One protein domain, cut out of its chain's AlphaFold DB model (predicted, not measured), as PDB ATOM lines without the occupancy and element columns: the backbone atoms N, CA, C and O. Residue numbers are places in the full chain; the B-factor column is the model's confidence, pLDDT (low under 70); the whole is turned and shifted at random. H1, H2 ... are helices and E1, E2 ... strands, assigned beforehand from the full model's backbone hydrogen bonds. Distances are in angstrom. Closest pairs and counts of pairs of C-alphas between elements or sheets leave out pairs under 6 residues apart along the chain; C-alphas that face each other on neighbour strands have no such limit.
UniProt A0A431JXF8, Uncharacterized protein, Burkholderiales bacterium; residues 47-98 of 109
ATOM      1  N   TYR A  47     141.996 125.164 163.772       93.44
ATOM      2  CA  TYR A  47     143.053 125.282 164.766       93.44
ATOM      3  C   TYR A  47     143.725 126.650 164.662       93.44
ATOM      4  O   TYR A  47     143.766 127.248 163.589       93.44
ATOM      5  N   TYR A  48     144.292 127.123 165.768       93.88
ATOM      6  CA  TYR A  48     145.202 128.265 165.791       93.88
ATOM      7  C   TYR A  48     146.629 127.795 166.044       93.88
ATOM      8  O   TYR A  48     146.859 126.841 166.790       93.88
ATOM      9  N   VAL A  49     147.586 128.516 165.469       93.12
ATOM     10  CA  VAL A  49     148.972 128.493 165.936       93.12
ATOM     11  C   VAL A  49     149.110 129.605 166.964       93.12
ATOM     12  O   VAL A  49     148.804 130.754 166.664       93.12
ATOM     13  N   ILE A  50     149.562 129.284 168.167       93.25
ATOM     14  CA  ILE A  50     149.861 130.255 169.221       93.25
ATOM     15  C   ILE A  50     151.364 130.324 169.433       93.25
ATOM     16  O   ILE A  50     152.081 129.336 169.240       93.25
ATOM     17  N   ARG A  51     151.842 131.488 169.863       89.69
ATOM     18  CA  ARG A  51     153.225 131.657 170.298       89.69
ATOM     19  C   ARG A  51     153.253 131.850 171.802       89.69
ATOM     20  O   ARG A  51     152.681 132.800 172.325       89.69
ATOM     21  N   SER A  52     153.951 130.960 172.499       85.31
ATOM     22  CA  SER A  52     154.216 131.148 173.922       85.31
ATOM     23  C   SER A  52     155.083 132.392 174.114       85.31
ATOM     24  O   SER A  52     156.190 132.458 173.580       85.31
ATOM     25  N   GLN A  53     154.603 133.364 174.892       82.19
ATOM     26  CA  GLN A  53     155.356 134.593 175.164       82.19
ATOM     27  C   GLN A  53     156.590 134.344 176.044       82.19
ATOM     28  O   GLN A  53     157.589 135.045 175.924       82.19
ATOM     29  N   SER A  54     156.556 133.316 176.900       82.88
ATOM     30  CA  SER A  54     157.660 132.989 177.810       82.88
ATOM     31  C   SER A  54     158.791 132.210 177.138       82.88
ATOM     32  O   SER A  54     159.957 132.422 177.456       82.88
ATOM     33  N   THR A  55     158.464 131.307 176.212       82.50
ATOM     34  CA  THR A  55     159.447 130.397 175.591       82.50
ATOM     35  C   THR A  55     159.694 130.689 174.114       82.50
ATOM     36  O   THR A  55     160.667 130.215 173.535       82.50
ATOM     37  N   GLY A  56     158.809 131.450 173.470       81.94
ATOM     38  CA  GLY A  56     158.838 131.703 172.033       81.94
ATOM     39  C   GLY A  56     158.452 130.501 171.167       81.94
ATOM     40  O   GLY A  56     158.492 130.637 169.942       81.94
ATOM     41  N   VAL A  57     158.086 129.362 171.771       84.75
ATOM     42  CA  VAL A  57     157.689 128.126 171.084       84.75
ATOM     43  C   VAL A  57     156.325 128.304 170.418       84.75
ATOM     44  O   VAL A  57     155.414 128.907 170.991       84.75
ATOM     45  N   LEU A  58     156.196 127.773 169.201       89.62
ATOM     46  CA  LEU A  58     154.929 127.706 168.480       89.62
ATOM     47  C   LEU A  58     154.185 126.426 168.866       89.62
ATOM     48  O   LEU A  58     154.774 125.349 168.928       89.62
ATOM     49  N   SER A  59     152.890 126.535 169.133       90.00
ATOM     50  CA  SER A  59     152.028 125.401 169.477       90.00
ATOM     51  C   SER A  59     150.718 125.484 168.710       90.00
ATOM     52  O   SER A  59     150.288 126.571 168.335       90.00
ATOM     53  N   ILE A  60     150.095 124.336 168.455       92.38
ATOM     54  CA  ILE A  60     148.822 124.254 167.735       92.38
ATOM     55  C   ILE A  60     147.735 123.888 168.735       92.38
ATOM     56  O   ILE A  60     147.867 122.900 169.456       92.38
ATOM     57  N   ILE A  61     146.658 124.665 168.754       91.75
ATOM     58  CA  ILE A  61     145.505 124.433 169.623       91.75
ATOM     59  C   ILE A  61     144.211 124.445 168.818       91.75
ATOM     60  O   ILE A  61     144.110 125.114 167.789       91.75
ATOM     61  N   ALA A  62     143.211 123.694 169.274       90.56
ATOM     62  CA  ALA A  62     141.887 123.735 168.666       90.56
ATOM     63  C   ALA A  62     141.282 125.136 168.826       90.56
ATOM     64  O   ALA A  62     141.408 125.751 169.884       90.56
ATOM     65  N   ALA A  63     140.587 125.629 167.798       86.69
ATOM     66  CA  ALA A  63     139.971 126.956 167.842       86.69
ATOM     67  C   ALA A  63     138.936 127.101 168.967       86.69
ATOM     68  O   ALA A  63     138.771 128.185 169.515       86.69
ATOM     69  N   SER A  64     138.291 126.000 169.356       85.19
ATOM     70  CA  SER A  64     137.364 125.931 170.490       85.19
ATOM     71  C   SER A  64     138.038 126.000 171.864       85.19
ATOM     72  O   SER A  64     137.345 126.126 172.868       85.19
ATOM     73  N   SER A  65     139.366 125.886 171.933       85.25
ATOM     74  CA  SER A  65     140.148 125.856 173.177       85.25
ATOM     75  C   SER A  65     141.056 127.078 173.349       85.25
ATOM     76  O   SER A  65     141.888 127.091 174.257       85.25
ATOM     77  N   LEU A  66     140.928 128.091 172.487       84.62
ATOM     78  CA  LEU A  66     141.680 129.338 172.608       84.62
ATOM     79  C   LEU A  66     141.180 130.116 173.833       84.62
ATOM     80  O   LEU A  66     140.034 130.558 173.860       84.62
ATOM     81  N   GLY A  67     142.035 130.254 174.847       79.56
ATOM     82  CA  GLY A  67     141.777 131.110 176.008       79.56
ATOM     83  C   GLY A  67     142.243 132.550 175.774       79.56
ATOM     84  O   GLY A  67     143.104 132.783 174.927       79.56
ATOM     85  N   ASP A  68     141.724 133.495 176.558       78.19
ATOM     86  CA  ASP A  68     141.948 134.942 176.380       78.19
ATOM     87  C   ASP A  68     143.417 135.391 176.502       78.19
ATOM     88  O   ASP A  68     143.801 136.421 175.956       78.19
ATOM     89  N   GLU A  69     144.258 134.619 177.194       78.25
ATOM     90  CA  GLU A  69     145.673 134.961 177.416       78.25
ATOM     91  C   GLU A  69     146.619 134.459 176.313       78.25
ATOM     92  O   GLU A  69     147.828 134.694 176.357       78.25
ATOM     93  N   GLN A  70     146.098 133.726 175.330       79.88
ATOM     94  CA  GLN A  70     146.895 133.146 174.256       79.88
ATOM     95  C   GLN A  70     146.820 134.040 173.021       79.88
ATOM     96  O   GLN A  70     145.736 134.334 172.528       79.88
ATOM     97  N   GLU A  71     147.974 134.442 172.490       82.69
ATOM     98  CA  GLU A  71     148.035 135.289 171.298       82.69
ATOM     99  C   GLU A  71     148.134 134.416 170.032       82.69
ATOM    100  O   GLU A  71     149.176 133.782 169.794       82.69
ATOM    101  N   PRO A  72     147.062 134.320 169.220       88.25
ATOM    102  CA  PRO A  72     147.095 133.553 167.987       88.25
ATOM    103  C   PRO A  72     147.952 134.264 166.940       88.25
ATOM    104  O   PRO A  72     147.809 135.452 166.657       88.25
ATOM    105  N   VAL A  73     148.810 133.490 166.289       87.12
ATOM    106  CA  VAL A  73     149.651 133.922 165.176       87.12
ATOM    107  C   VAL A  73     148.834 133.823 163.885       87.12
ATOM    108  O   VAL A  73     149.109 133.013 163.003       87.12
ATOM    109  N   GLY A  74     147.778 134.632 163.791       86.50
ATOM    110  CA  GLY A  74     146.922 134.734 162.608       86.50
ATOM    111  C   GLY A  74     145.529 134.114 162.757       86.50
ATOM    112  O   GLY A  74     144.945 134.079 163.836       86.50
ATOM    113  N   LYS A  75     144.956 133.707 161.619       89.62
ATOM    114  CA  LYS A  75     143.573 133.216 161.494       89.62
ATOM    115  C   LYS A  75     143.475 131.709 161.775       89.62
ATOM    116  O   LYS A  75     144.482 131.019 161.640       89.62
ATOM    117  N   PRO A  76     142.281 131.186 162.120       90.81
ATOM    118  CA  PRO A  76     142.099 129.752 162.306       90.81
ATOM    119  C   PRO A  76     142.184 129.018 160.961       90.81
ATOM    120  O   PRO A  76     141.625 129.478 159.964       90.81
ATOM    121  N   MET A  77     142.873 127.878 160.940       93.56
ATOM    122  CA  MET A  77     143.167 127.098 159.729       93.56
ATOM    123  C   MET A  77     142.987 125.591 159.977       93.56
ATOM    124  O   MET A  77     142.977 125.154 161.132       93.56
ATOM    125  N   PRO A  78     142.871 124.769 158.921       91.94
ATOM    126  CA  PRO A  78     142.998 123.319 159.029       91.94
ATOM    127  C   PRO A  78     144.312 122.892 159.697       91.94
ATOM    128  O   PRO A  78     145.351 123.532 159.537       91.94
ATOM    129  N   PHE A  79     144.293 121.760 160.406       89.19
ATOM    130  CA  PHE A  79     145.466 121.261 161.137       89.19
ATOM    131  C   PHE A  79     146.712 121.096 160.250       89.19
ATOM    132  O   PHE A  79     147.815 121.452 160.660       89.19
ATOM    133  N   ALA A  80     146.533 120.596 159.022       88.88
ATOM    134  CA  ALA A  80     147.625 120.412 158.068       88.88
ATOM    135  C   ALA A  80     148.331 121.736 157.728       88.88
ATOM    136  O   ALA A  80     149.560 121.787 157.701       88.88
ATOM    137  N   ASP A  81     147.563 122.815 157.561       92.00
ATOM    138  CA  ASP A  81     148.109 124.143 157.280       92.00
ATOM    139  C   ASP A  81     148.850 124.702 158.502       92.00
ATOM    140  O   ASP A  81     149.899 125.332 158.361       92.00
ATOM    141  N   CYS A  82     148.360 124.432 159.720       92.31
ATOM    142  CA  CYS A  82     149.045 124.826 160.956       92.31
ATOM    143  C   CYS A  82     150.414 124.151 161.078       92.31
ATOM    144  O   CYS A  82     151.399 124.807 161.421       92.31
ATOM    145  N   ILE A  83     150.501 122.859 160.746       91.44
ATOM    146  CA  ILE A  83     151.768 122.119 160.718       91.44
ATOM    147  C   ILE A  83     152.708 122.690 159.653       91.44
ATOM    148  O   ILE A  83     153.883 122.927 159.937       91.44
ATOM    149  N   ALA A  84     152.199 122.965 158.448       90.75
ATOM    150  CA  ALA A  84     152.989 123.572 157.380       90.75
ATOM    151  C   ALA A  84     153.571 124.931 157.804       90.75
ATOM    152  O   ALA A  84     154.758 125.186 157.593       90.75
ATOM    153  N   TYR A  85     152.770 125.769 158.469       91.00
ATOM    154  CA  TYR A  85     153.214 127.054 159.007       91.00
ATOM    155  C   TYR A  85     154.325 126.902 160.055       91.00
ATOM    156  O   TYR A  85     155.360 127.566 159.960       91.00
ATOM    157  N   VAL A  86     154.138 126.020 161.044       90.50
ATOM    158  CA  VAL A  86     155.138 125.785 162.100       90.50
ATOM    159  C   VAL A  86     156.453 125.296 161.496       90.50
ATOM    160  O   VAL A  86     157.514 125.826 161.828       90.50
ATOM    161  N   ASN A  87     156.392 124.350 160.557       89.50
ATOM    162  CA  ASN A  87     157.577 123.828 159.881       89.50
ATOM    163  C   ASN A  87     158.306 124.915 159.085       89.50
ATOM    164  O   ASN A  87     159.524 125.036 159.197       89.50
ATOM    165  N   ALA A  88     157.578 125.752 158.339       87.75
ATOM    166  CA  ALA A  88     158.172 126.866 157.602       87.75
ATOM    167  C   ALA A  88     158.904 127.849 158.532       87.75
ATOM    168  O   ALA A  88     159.994 128.317 158.202       87.75
ATOM    169  N   GLN A  89     158.350 128.122 159.719       85.94
ATOM    170  CA  GLN A  89     158.989 128.982 160.718       85.94
ATOM    171  C   GLN A  89     160.237 128.350 161.345       85.94
ATOM    172  O   GLN A  89     161.215 129.057 161.598       85.94
ATOM    173  N   MET A  90     160.235 127.036 161.589       80.38
ATOM    174  CA  MET A  90     161.427 126.339 162.087       80.38
ATOM    175  C   MET A  90     162.552 126.362 161.050       80.38
ATOM    176  O   MET A  90     163.658 126.789 161.375       80.38
ATOM    177  N   VAL A  91     162.246 126.041 159.790       81.19
ATOM    178  CA  VAL A  91     163.222 126.073 158.689       81.19
ATOM    179  C   VAL A  91     163.782 127.483 158.480       81.19
ATOM    180  O   VAL A  91     164.988 127.651 158.313       81.19
ATOM    181  N   ALA A  92     162.939 128.520 158.533       76.88
ATOM    182  CA  ALA A  92     163.395 129.906 158.414       76.88
ATOM    183  C   ALA A  92     164.364 130.303 159.544       76.88
ATOM    184  O   ALA A  92     165.349 131.000 159.295       76.88
ATOM    185  N   ARG A  93     164.123 129.834 160.777       67.44
ATOM    186  CA  ARG A  93     165.029 130.057 161.916       67.44
ATOM    187  C   ARG A  93     166.351 129.312 161.766       67.44
ATOM    188  O   ARG A  93     167.394 129.888 162.054       67.44
ATOM    189  N   GLU A  94     166.321 128.070 161.299       70.44
ATOM    190  CA  GLU A  94     167.536 127.285 161.045       70.44
ATOM    191  C   GLU A  94     168.385 127.902 159.927       70.44
ATOM    192  O   GLU A  94     169.604 127.994 160.056       70.44
ATOM    193  N   ALA A  95     167.746 128.408 158.868       66.06
ATOM    194  CA  ALA A  95     168.423 129.101 157.774       66.06
ATOM    195  C   ALA A  95     169.098 130.411 158.224       66.06
ATOM    196  O   ALA A  95     170.173 130.750 157.734       66.06
ATOM    197  N   GLN A  96     168.501 131.136 159.177       61.69
ATOM    198  CA  GLN A  96     169.090 132.347 159.763       61.69
ATOM    199  C   GLN A  96     170.169 132.047 160.819       61.69
ATOM    200  O   GLN A  96     171.012 132.897 161.095       61.69
ATOM    201  N   GLY A  97     170.162 130.848 161.405       56.06
ATOM    202  CA  GLY A  97     171.040 130.448 162.507       56.06
ATOM    203  C   GLY A  97     172.457 130.021 162.115       56.06
ATOM    204  O   GLY A  97     173.230 129.654 162.997       56.06
ATOM    205  N   LYS A  98     172.830 130.057 160.828       49.41
ATOM    206  CA  LYS A  98     174.172 129.671 160.377       49.41
ATOM    207  C   LYS A  98     174.984 130.905 159.962       49.41
ATOM    208  O   LYS A  98     174.940 131.286 158.793       49.41
TER     209      LYS A  98
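What this domain is: This is residues 47 to 98 of the 109 residues of an uncharacterized protein of Burkholderiales bacterium (UniProt A0A431JXF8). A two-stranded hairpin, E1 and E2, has one long helix, H1, packed along it with residues 79 to 90, while residues 91 to 98 stick out. A long loop, residues 63 to 78, joins E2 to H1. The printed part has 52 residues, in the order E1, E2, H1, of mixed class, with an antiparallel sheet. It is only just compact, close to loose, with a radius of gyration of the C-alphas of 11.6 A, and spans 38 by 25 by 12 A.

Where its parts are: E1, residues 47 to 51, begins at C-alpha 47 (143.053, 125.282, 164.766). E2 is residues 58 to 62. H1, residues 79 to 96, is 26.1 A long and ends at C-alpha 96 (169.090, 132.347, 159.763).

How they stand to each other: The hairpin E1 and E2 is antiparallel at 149 degrees, with N 50 and O 59 within hydrogen-bond range at 2.8 A. The closest C-alphas of E1 and H1 are Tyr 47 and Phe 79, 5.9 A; of E2 and H1, Leu 58 and Val 86, 6.7 A. In H1 every O i to N i+4 pair is within hydrogen-bond range.

The domain as a whole: The C-alphas farthest apart, Ser 64 and Lys 98, are 38.4 A apart. The printed part has no cut. The link E2 to H1 is long. pLDDT is under 70 at residues 93 and 95 to 98.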